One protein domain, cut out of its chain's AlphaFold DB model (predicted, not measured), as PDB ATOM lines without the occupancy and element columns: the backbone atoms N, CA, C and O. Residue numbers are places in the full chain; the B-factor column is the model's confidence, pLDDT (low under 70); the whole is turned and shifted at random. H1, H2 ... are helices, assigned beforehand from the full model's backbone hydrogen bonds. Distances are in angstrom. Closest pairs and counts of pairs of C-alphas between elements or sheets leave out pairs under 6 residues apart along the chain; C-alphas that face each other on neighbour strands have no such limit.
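This is residues 187 to 260 of the 260 residues of an uncharacterized protein of Paenibacillus sp. HGF7 (UniProt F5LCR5). A small compact head of three crossed helices, H1, H2 and H3, together with the first part of H4, has a long helical arm sticking out of it: residues 242 to 260, of which 242 to 258 belong to H4. The centres of H1, H2 and H3 make a triangle, and residues 211 to 216 of the long loop between H2 and H3 stick out of the head as well. The printed part has 74 residues with four named helices, in the order H1, H2, H3, H4, and no named strand; its class is all helix. The whole is extended, with a radius of gyration of the C-alphas of 17.6 A, and spans 64 by 23 by 16 A, the arm making much of the length.

H1 holds residues 188 to 197, 14.4 A from first to last C-alpha, and begins with C-alpha 188 at (201.556, 196.213, 280.381). H2 holds residues 199 to 210, 16.8 A long, and ends with C-alpha 210 at (216.964, 205.887, 278.372). H3 is short, residues 226 to 231, 8.5 A. H4 holds residues 233 to 258, 37.9 A long, and ends with C-alpha 258 at (177.118, 172.556, 283.115).

H1 is the hub and touches the other three helices. H1 and H4 touch with residues 233 to 240 of H4 alone; their closest C-alphas, of Ala 192 and Ala 233, are 4.5 A apart, at a steep tilt of 56 degrees, opposite ways. H1 and H2 touch with residues 201 to 203 of H2 alone; their closest C-alphas, of Ser 195 and Phe 202, are 5.2 A apart, at a steep tilt of 50 degrees, opposite ways. H1 and H3 touch, the closest C-alphas being those of Ala 192 and Val 229 at 5.8 A; they run the same way at a steep tilt of 67 degrees, only just short of about perpendicular. H2 and H3 only just touch, with 3 pairs of C-alphas within 8 A, through residues 206 to 209 of H2 alone; the closest are those of Glu 206 and Leu 226, 5.7 A. H3 and H4 are close but not clearly touching, and H2 and H4 are apart. In H3 and H4 every O i to N i+4 pair is within hydrogen-bond range; in H1 5 of 6 are, in H2 5 of 8.

The C-alphas farthest apart, those of Ala 213 and Lys 260, are 64.3 A from each other. Without the stretches that stand free, the body of 49 residues spans 30 by 23 by 16 A. The printed part has no cut and ends at residue 260, the chain's last. The link from H2 to H3, 15 residues, is long; the other two are tight. The mean pLDDT of the printed part is 88.6, and residues 210 to 215 and 259 to 260 are under 70.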
ATOM      1  N   ARG A 187     202.582 193.748 284.440       94.94
ATOM      2  CA  ARG A 187     201.844 193.608 283.184       94.94
ATOM      3  C   ARG A 187     201.765 194.963 282.492       94.94
ATOM      4  O   ARG A 187     201.642 195.996 283.138       94.94
ATOM      5  N   ARG A 188     201.692 194.969 281.160       95.69
ATOM      6  CA  ARG A 188     201.556 196.213 280.381       95.69
ATOM      7  C   ARG A 188     200.374 197.095 280.818       95.69
ATOM      8  O   ARG A 188     200.482 198.310 280.786       95.69
ATOM      9  N   VAL A 189     199.253 196.497 281.233       96.62
ATOM     10  CA  VAL A 189     198.121 197.269 281.777       96.62
ATOM     11  C   VAL A 189     198.437 197.896 283.134       96.62
ATOM     12  O   VAL A 189     197.984 198.995 283.405       96.62
ATOM     13  N   GLU A 190     199.237 197.237 283.969       97.25
ATOM     14  CA  GLU A 190     199.649 197.772 285.271       97.25
ATOM     15  C   GLU A 190     200.625 198.937 285.081       97.25
ATOM     16  O   GLU A 190     200.533 199.912 285.808       97.25
ATOM     17  N   TRP A 191     201.504 198.887 284.070       97.44
ATOM     18  CA  TRP A 191     202.308 200.041 283.638       97.44
ATOM     19  C   TRP A 191     201.450 201.215 283.160       97.44
ATOM     20  O   TRP A 191     201.658 202.335 283.607       97.44
ATOM     21  N   ALA A 192     200.445 200.956 282.318       97.94
ATOM     22  CA  ALA A 192     199.513 201.988 281.864       97.94
ATOM     23  C   ALA A 192     198.678 202.597 283.007       97.94
ATOM     24  O   ALA A 192     198.308 203.761 282.943       97.94
ATOM     25  N   ILE A 193     198.347 201.820 284.043       97.50
ATOM     26  CA  ILE A 193     197.656 202.351 285.226       97.50
ATOM     27  C   ILE A 193     198.635 203.132 286.115       97.50
ATOM     28  O   ILE A 193     198.275 204.204 286.594       97.50
ATOM     29  N   LEU A 194     199.872 202.648 286.287       97.50
ATOM     30  CA  LEU A 194     200.926 203.352 287.027       97.50
ATOM     31  C   LEU A 194     201.175 204.749 286.440       97.50
ATOM     32  O   LEU A 194     201.233 205.701 287.205       97.50
ATOM     33  N   SER A 195     201.222 204.896 285.109       97.88
ATOM     34  CA  SER A 195     201.423 206.203 284.457       97.88
ATOM     35  C   SER A 195     200.309 207.221 284.727       97.88
ATOM     36  O   SER A 195     200.491 208.399 284.450       97.88
ATOM     37  N   ILE A 196     199.142 206.771 285.202       97.56
ATOM     38  CA  ILE A 196     197.984 207.621 285.505       97.56
ATOM     39  C   ILE A 196     197.876 207.869 287.013       97.56
ATOM     40  O   ILE A 196     197.656 209.000 287.427       97.56
ATOM     41  N   LEU A 197     197.998 206.818 287.831       95.69
ATOM     42  CA  LEU A 197     197.823 206.916 289.286       95.69
ATOM     43  C   LEU A 197     199.067 207.445 290.007       95.69
ATOM     44  O   LEU A 197     198.940 208.086 291.044       95.69
ATOM     45  N   TYR A 198     200.255 207.160 289.470       96.31
ATOM     46  CA  TYR A 198     201.549 207.438 290.090       96.31
ATOM     47  C   TYR A 198     202.562 207.927 289.034       96.31
ATOM     48  O   TYR A 198     203.563 207.245 288.793       96.31
ATOM     49  N   PRO A 199     202.309 209.077 288.375       96.81
ATOM     50  CA  PRO A 199     203.135 209.564 287.267       96.81
ATOM     51  C   PRO A 199     204.612 209.720 287.653       96.81
ATOM     52  O   PRO A 199     205.463 209.229 286.923       96.81
ATOM     53  N   ASP A 200     204.921 210.252 288.837       96.44
ATOM     54  CA  ASP A 200     206.309 210.433 289.294       96.44
ATOM     55  C   ASP A 200     207.074 209.102 289.404       96.44
ATOM     56  O   ASP A 200     208.242 208.992 289.034       96.44
ATOM     57  N   TRP A 201     206.412 208.052 289.901       95.81
ATOM     58  CA  TRP A 201     207.002 206.713 289.971       95.81
ATOM     59  C   TRP A 201     207.142 206.094 288.580       95.81
ATOM     60  O   TRP A 201     208.089 205.356 288.323       95.81
ATOM     61  N   PHE A 202     206.213 206.382 287.669       96.94
ATOM     62  CA  PHE A 202     206.326 205.945 286.284       96.94
ATOM     63  C   PHE A 202     207.515 206.606 285.576       96.94
ATOM     64  O   PHE A 202     208.293 205.907 284.936       96.94
ATOM     65  N   GLU A 203     207.686 207.918 285.733       95.75
ATOM     66  CA  GLU A 203     208.770 208.690 285.112       95.75
ATOM     67  C   GLU A 203     210.142 208.231 285.613       95.75
ATOM     68  O   GLU A 203     211.023 207.948 284.807       95.75
ATOM     69  N   ARG A 204     210.292 207.966 286.918       94.06
ATOM     70  CA  ARG A 204     211.523 207.351 287.449       94.06
ATOM     71  C   ARG A 204     211.837 205.991 286.824       94.06
ATOM     72  O   ARG A 204     212.998 205.642 286.642       94.06
ATOM     73  N   ALA A 205     210.814 205.186 286.528       95.06
ATOM     74  CA  ALA A 205     211.028 203.911 285.851       95.06
ATOM     75  C   ALA A 205     211.443 204.114 284.386       95.06
ATOM     76  O   ALA A 205     212.274 203.361 283.882       95.06
ATOM     77  N   GLU A 206     210.866 205.109 283.714       94.00
ATOM     78  CA  GLU A 206     211.168 205.487 282.330       94.00
ATOM     79  C   GLU A 206     212.606 205.991 282.174       94.00
ATOM     80  O   GLU A 206     213.294 205.575 281.242       94.00
ATOM     81  N   ASP A 207     213.117 206.754 283.142       91.94
ATOM     82  CA  ASP A 207     214.512 207.213 283.164       91.94
ATOM     83  C   ASP A 207     215.519 206.055 283.069       91.94
ATOM     84  O   ASP A 207     216.559 206.166 282.410       91.94
ATOM     85  N   TYR A 208     215.191 204.903 283.662       90.88
ATOM     86  CA  TYR A 208     216.036 203.714 283.602       90.88
ATOM     87  C   TYR A 208     216.087 203.043 282.216       90.88
ATOM     88  O   TYR A 208     216.979 202.226 282.012       90.88
ATOM     89  N   GLU A 209     215.176 203.338 281.276       88.94
ATOM     90  CA  GLU A 209     215.225 202.812 279.893       88.94
ATOM     91  C   GLU A 209     216.181 203.608 278.984       88.94
ATOM     92  O   GLU A 209     216.717 203.074 278.011       88.94
ATOM     93  N   ILE A 210     216.370 204.898 279.286       69.50
ATOM     94  CA  ILE A 210     216.964 205.887 278.372       69.50
ATOM     95  C   ILE A 210     218.434 206.172 278.729       69.50
ATOM     96  O   ILE A 210     219.243 206.509 277.862       69.50
ATOM     97  N   GLN A 211     218.815 206.011 279.998       64.69
ATOM     98  CA  GLN A 211     220.110 206.452 280.519       64.69
ATOM     99  C   GLN A 211     221.184 205.350 280.502       64.69
ATOM    100  O   GLN A 211     221.649 204.889 281.547       64.69
ATOM    101  N   HIS A 212     221.638 204.947 279.312       69.12
ATOM    102  CA  HIS A 212     222.762 204.014 279.174       69.12
ATOM    103  C   HIS A 212     223.948 204.659 278.449       69.12
ATOM    104  O   HIS A 212     223.910 204.902 277.246       69.12
ATOM    105  N   ALA A 213     225.041 204.893 279.185       65.19
ATOM    106  CA  ALA A 213     226.273 205.503 278.664       65.19
ATOM    107  C   ALA A 213     226.943 204.697 277.531       65.19
ATOM    108  O   ALA A 213     227.779 205.223 276.803       65.19
ATOM    109  N   ASP A 214     226.583 203.424 277.381       69.31
ATOM    110  CA  ASP A 214     227.097 202.506 276.362       69.31
ATOM    111  C   ASP A 214     226.157 202.327 275.156       69.31
ATOM    112  O   ASP A 214     226.392 201.460 274.314       69.31
ATOM    113  N   GLY A 215     225.088 203.127 275.070       68.25
ATOM    114  CA  GLY A 215     224.143 203.118 273.952       68.25
ATOM    115  C   GLY A 215     223.182 201.926 273.929       68.25
ATOM    116  O   GLY A 215     222.448 201.760 272.953       68.25
ATOM    117  N   ARG A 216     223.163 201.078 274.969       77.12
ATOM    118  CA  ARG A 216     222.191 199.981 275.073       77.12
ATOM    119  C   ARG A 216     220.788 200.542 275.303       77.12
ATOM    120  O   ARG A 216     220.603 201.454 276.094       77.12
ATOM    121  N   PHE A 217     219.792 199.963 274.639       79.56
ATOM    122  CA  PHE A 217     218.388 200.310 274.852       79.56
ATOM    123  C   PHE A 217     217.681 199.148 275.541       79.56
ATOM    124  O   PHE A 217     217.604 198.046 274.989       79.56
ATOM    125  N   TYR A 218     217.180 199.385 276.749       83.38
ATOM    126  CA  TYR A 218     216.403 198.403 277.492       83.38
ATOM    127  C   TYR A 218     214.971 198.880 277.643       83.38
ATOM    128  O   TYR A 218     214.710 200.062 277.809       83.38
ATOM    129  N   THR A 219     214.042 197.932 277.622       90.06
ATOM    130  CA  THR A 219     212.629 198.210 277.865       90.06
ATOM    131  C   THR A 219     212.108 197.308 278.970       90.06
ATOM    132  O   THR A 219     212.292 196.086 278.897       90.06
ATOM    133  N   TRP A 220     211.395 197.867 279.945       92.25
ATOM    134  CA  TRP A 220     210.714 197.098 280.990       92.25
ATOM    135  C   TRP A 220     209.633 196.187 280.412       92.25
ATOM    136  O   TRP A 220     209.398 195.082 280.908       92.25
ATOM    137  N   VAL A 221     208.979 196.644 279.341       90.31
ATOM    138  CA  VAL A 221     208.018 195.860 278.571       90.31
ATOM    139  C   VAL A 221     208.660 195.475 277.247       90.31
ATOM    140  O   VAL A 221     209.011 196.327 276.442       90.31
ATOM    141  N   LYS A 222     208.777 194.168 277.003       85.00
ATOM    142  CA  LYS A 222     209.384 193.631 275.781       85.00
ATOM    143  C   LYS A 222     208.831 194.323 274.520       85.00
ATOM    144  O   LYS A 222     207.617 194.325 274.302       85.00
ATOM    145  N   ASP A 223     209.744 194.867 273.714       85.44
ATOM    146  CA  ASP A 223     209.498 195.549 272.434       85.44
ATOM    147  C   ASP A 223     208.613 196.811 272.537       85.44
ATOM    148  O   ASP A 223     208.051 197.266 271.536       85.44
ATOM    149  N   LYS A 224     208.414 197.353 273.748       91.50
ATOM    150  CA  LYS A 224     207.505 198.473 274.027       91.50
ATOM    151  C   LYS A 224     208.085 199.368 275.135       91.50
ATOM    152  O   LYS A 224     207.869 199.050 276.300       91.50
ATOM    153  N   PRO A 225     208.762 200.482 274.808       93.94
ATOM    154  CA  PRO A 225     209.236 201.411 275.832       93.94
ATOM    155  C   PRO A 225     208.076 202.005 276.635       93.94
ATOM    156  O   PRO A 225     206.921 202.000 276.185       93.94
ATOM    157  N   LEU A 226     208.378 202.519 277.821       95.75
ATOM    158  CA  LEU A 226     207.393 203.129 278.702       95.75
ATOM    159  C   LEU A 226     206.728 204.354 278.067       95.75
ATOM    160  O   LEU A 226     205.506 204.451 278.173       95.75
ATOM    161  N   ASP A 227     207.436 205.155 277.268       95.38
ATOM    162  CA  ASP A 227     206.825 206.260 276.514       95.38
ATOM    163  C   ASP A 227     205.683 205.766 275.603       95.38
ATOM    164  O   ASP A 227     204.569 206.299 275.607       95.38
ATOM    165  N   TYR A 228     205.885 204.642 274.900       96.06
ATOM    166  CA  TYR A 228     204.810 204.022 274.122       96.06
ATOM    167  C   TYR A 228     203.635 203.623 275.022       96.06
ATOM    168  O   TYR A 228     202.472 203.792 274.639       96.06
ATOM    169  N   VAL A 229     203.907 203.050 276.197       97.12
ATOM    170  CA  VAL A 229     202.859 202.645 277.141       97.12
ATOM    171  C   VAL A 229     202.081 203.860 277.649       97.12
ATOM    172  O   VAL A 229     200.852 203.796 277.637       97.12
ATOM    173  N   LYS A 230     202.764 204.954 278.008       97.31
ATOM    174  CA  LYS A 230     202.191 206.235 278.451       97.31
ATOM    175  C   LYS A 230     201.278 206.816 277.370       97.31
ATOM    176  O   LYS A 230     200.083 207.002 277.606       97.31
ATOM    177  N   ASN A 231     201.782 206.936 276.141       97.94
ATOM    178  CA  ASN A 231     201.043 207.469 274.990       97.94
ATOM    179  C   ASN A 231     199.849 206.595 274.555       97.94
ATOM    180  O   ASN A 231     198.931 207.068 273.886       97.94
ATOM    181  N   ASN A 232     199.818 205.317 274.950       98.06
ATOM    182  CA  ASN A 232     198.740 204.379 274.620       98.06
ATOM    183  C   ASN A 232     197.956 203.892 275.855       98.06
ATOM    184  O   ASN A 232     197.198 202.917 275.750       98.06
ATOM    185  N   ALA A 233     198.108 204.538 277.017       97.94
ATOM    186  CA  ALA A 233     197.634 204.018 278.300       97.94
ATOM    187  C   ALA A 233     196.123 203.725 278.299       97.94
ATOM    188  O   ALA A 233     195.699 202.600 278.585       97.94
ATOM    189  N   ILE A 234     195.307 204.689 277.857       98.25
ATOM    190  CA  ILE A 234     193.841 204.556 277.791       98.25
ATOM    191  C   ILE A 234     193.415 203.403 276.876       98.25
ATOM    192  O   ILE A 234     192.530 202.616 277.230       98.25
ATOM    193  N   HIS A 235     194.066 203.250 275.720       98.19
ATOM    194  CA  HIS A 235     193.787 202.149 274.800       98.19
ATOM    195  C   HIS A 235     194.141 200.793 275.427       98.19
ATOM    196  O   HIS A 235     193.344 199.849 275.369       98.19
ATOM    197  N   ILE A 236     195.317 200.690 276.057       97.81
ATOM    198  CA  ILE A 236     195.793 199.472 276.727       97.81
ATOM    199  C   ILE A 236     194.822 199.054 277.840       97.81
ATOM    200  O   ILE A 236     194.430 197.883 277.898       97.81
ATOM    201  N   ILE A 237     194.400 200.003 278.681       98.00
ATOM    202  CA  ILE A 237     193.461 199.781 279.787       98.00
ATOM    203  C   ILE A 237     192.090 199.375 279.248       98.00
ATOM    204  O   ILE A 237     191.555 198.337 279.639       98.00
ATOM    205  N   THR A 238     191.552 200.116 278.278       97.88
ATOM    206  CA  THR A 238     190.249 199.810 277.668       97.88
ATOM    207  C   THR A 238     190.238 198.409 277.059       97.88
ATOM    208  O   THR A 238     189.306 197.630 277.278       97.88
ATOM    209  N   ARG A 239     191.290 198.039 276.317       97.31
ATOM    210  CA  ARG A 239     191.431 196.699 275.732       97.31
ATOM    211  C   ARG A 239     191.500 195.618 276.809       97.31
ATOM    212  O   ARG A 239     190.894 194.558 276.643       97.31
ATOM    213  N   TYR A 240     192.216 195.864 277.904       96.00
ATOM    214  CA  TYR A 240     192.269 194.942 279.036       96.00
ATOM    215  C   TYR A 240     190.888 194.747 279.675       96.00
ATOM    216  O   TYR A 240     190.464 193.602 279.837       96.00
ATOM    217  N   ILE A 241     190.155 195.824 279.968       95.19
ATOM    218  CA  ILE A 241     188.812 195.758 280.566       95.19
ATOM    219  C   ILE A 241     187.854 194.983 279.651       95.19
ATOM    220  O   ILE A 241     187.251 194.001 280.087       95.19
ATOM    221  N   LYS A 242     187.785 195.337 278.358       95.44
ATOM    222  CA  LYS A 242     186.944 194.639 277.365       95.44
ATOM    223  C   LYS A 242     187.240 193.137 277.312       95.44
ATOM    224  O   LYS A 242     186.321 192.318 277.293       95.44
ATOM    225  N   ASN A 243     188.519 192.761 277.329       93.56
ATOM    226  CA  ASN A 243     188.927 191.357 277.310       93.56
ATOM    227  C   ASN A 243     188.536 190.609 278.591       93.56
ATOM    228  O   ASN A 243     188.106 189.459 278.505       93.56
ATOM    229  N   ASN A 244     188.662 191.233 279.765       90.25
ATOM    230  CA  ASN A 244     188.262 190.604 281.025       90.25
ATOM    231  C   ASN A 244     186.742 190.442 281.116       90.25
ATOM    232  O   ASN A 244     186.281 189.346 281.429       90.25
ATOM    233  N   LEU A 245     185.962 191.460 280.737       91.00
ATOM    234  CA  LEU A 245     184.499 191.362 280.669       91.00
ATOM    235  C   LEU A 245     184.051 190.225 279.736       91.00
ATOM    236  O   LEU A 245     183.193 189.418 280.098       91.00
ATOM    237  N   ARG A 246     184.686 190.095 278.561       90.50
ATOM    238  CA  ARG A 246     184.416 188.987 277.631       90.50
ATOM    239  C   ARG A 246     184.724 187.623 278.256       90.50
ATOM    240  O   ARG A 246     183.914 186.709 278.120       90.50
ATOM    241  N   LYS A 247     185.865 187.473 278.940       86.56
ATOM    242  CA  LYS A 247     186.245 186.224 279.625       86.56
ATOM    243  C   LYS A 247     185.265 185.859 280.740       86.56
ATOM    244  O   LYS A 247     184.859 184.702 280.814       86.56
ATOM    245  N   HIS A 248     184.856 186.830 281.556       82.44
ATOM    246  CA  HIS A 248     183.848 186.617 282.594       82.44
ATOM    247  C   HIS A 248     182.523 186.146 281.992       82.44
ATOM    248  O   HIS A 248     182.000 185.128 282.432       82.44
ATOM    249  N   ARG A 249     182.044 186.791 280.919       84.69
ATOM    250  CA  ARG A 249     180.813 186.379 280.227       84.69
ATOM    251  C   ARG A 249     180.884 184.941 279.703       84.69
ATOM    252  O   ARG A 249     179.942 184.177 279.878       84.69
ATOM    253  N   ILE A 250     182.006 184.554 279.091       84.88
ATOM    254  CA  ILE A 250     182.215 183.182 278.597       84.88
ATOM    255  C   ILE A 250     182.214 182.177 279.759       84.88
ATOM    256  O   ILE A 250     181.551 181.148 279.670       84.88
ATOM    257  N   LYS A 251     182.916 182.480 280.861       81.00
ATOM    258  CA  LYS A 251     182.972 181.606 282.041       81.00
ATOM    259  C   LYS A 251     181.588 181.417 282.669       81.00
ATOM    260  O   LYS A 251     181.226 180.284 282.974       81.00
ATOM    261  N   SER A 252     180.812 182.493 282.810       79.38
ATOM    262  CA  SER A 252     179.434 182.431 283.313       79.38
ATOM    263  C   SER A 252     178.538 181.574 282.416       79.38
ATOM    264  O   SER A 252     177.814 180.722 282.919       79.38
ATOM    265  N   ASN A 253     178.645 181.713 281.090       77.88
ATOM    266  CA  ASN A 253     177.870 180.894 280.151       77.88
ATOM    267  C   ASN A 253     178.225 179.398 280.237       77.88
ATOM    268  O   ASN A 253     177.330 178.557 280.220       77.88
ATOM    269  N   LEU A 254     179.514 179.064 280.368       74.19
ATOM    270  CA  LEU A 254     179.972 177.678 280.539       74.19
ATOM    271  C   LEU A 254     179.490 177.061 281.861       74.19
ATOM    272  O   LEU A 254     179.175 175.876 281.900       74.19
ATOM    273  N   LEU A 255     179.425 177.850 282.940       75.75
ATOM    274  CA  LEU A 255     178.864 177.413 284.223       75.75
ATOM    275  C   LEU A 255     177.367 177.100 284.095       75.75
ATOM    276  O   LEU A 255     176.941 176.039 284.534       75.75
ATOM    277  N   ILE A 256     176.599 177.966 283.424       75.31
ATOM    278  CA  ILE A 256     175.160 177.758 283.184       75.31
ATOM    279  C   ILE A 256     174.908 176.487 282.358       75.31
ATOM    280  O   ILE A 256     173.980 175.742 282.655       75.31
ATOM    281  N   GLN A 257     175.731 176.212 281.341       71.12
ATOM    282  CA  GLN A 257     175.600 175.001 280.519       71.12
ATOM    283  C   GLN A 257     175.897 173.707 281.286       71.12
ATOM    284  O   GLN A 257     175.296 172.692 280.974       71.12
ATOM    285  N   LYS A 258     176.793 173.731 282.282       70.75
ATOM    286  CA  LYS A 258     177.118 172.556 283.115       70.75
ATOM    287  C   LYS A 258     176.074 172.242 284.192       70.75
ATOM    288  O   LYS A 258     176.172 171.200 284.828       70.75
ATOM    289  N   MET A 259     175.146 173.163 284.448       66.62
ATOM    290  CA  MET A 259     174.061 173.000 285.425       66.62
ATOM    291  C   MET A 259     172.746 172.526 284.785       66.62
ATOM    292  O   MET A 259     171.769 172.332 285.505       66.62
ATOM    293  N   LYS A 260     172.715 172.388 283.456       56.09
ATOM    294  CA  LYS A 260     171.620 171.793 282.684       56.09
ATOM    295  C   LYS A 260     171.985 170.365 282.311       56.09
ATOM    296  O   LYS A 260     171.046 169.547 282.257       56.09
TER     297      LYS A 260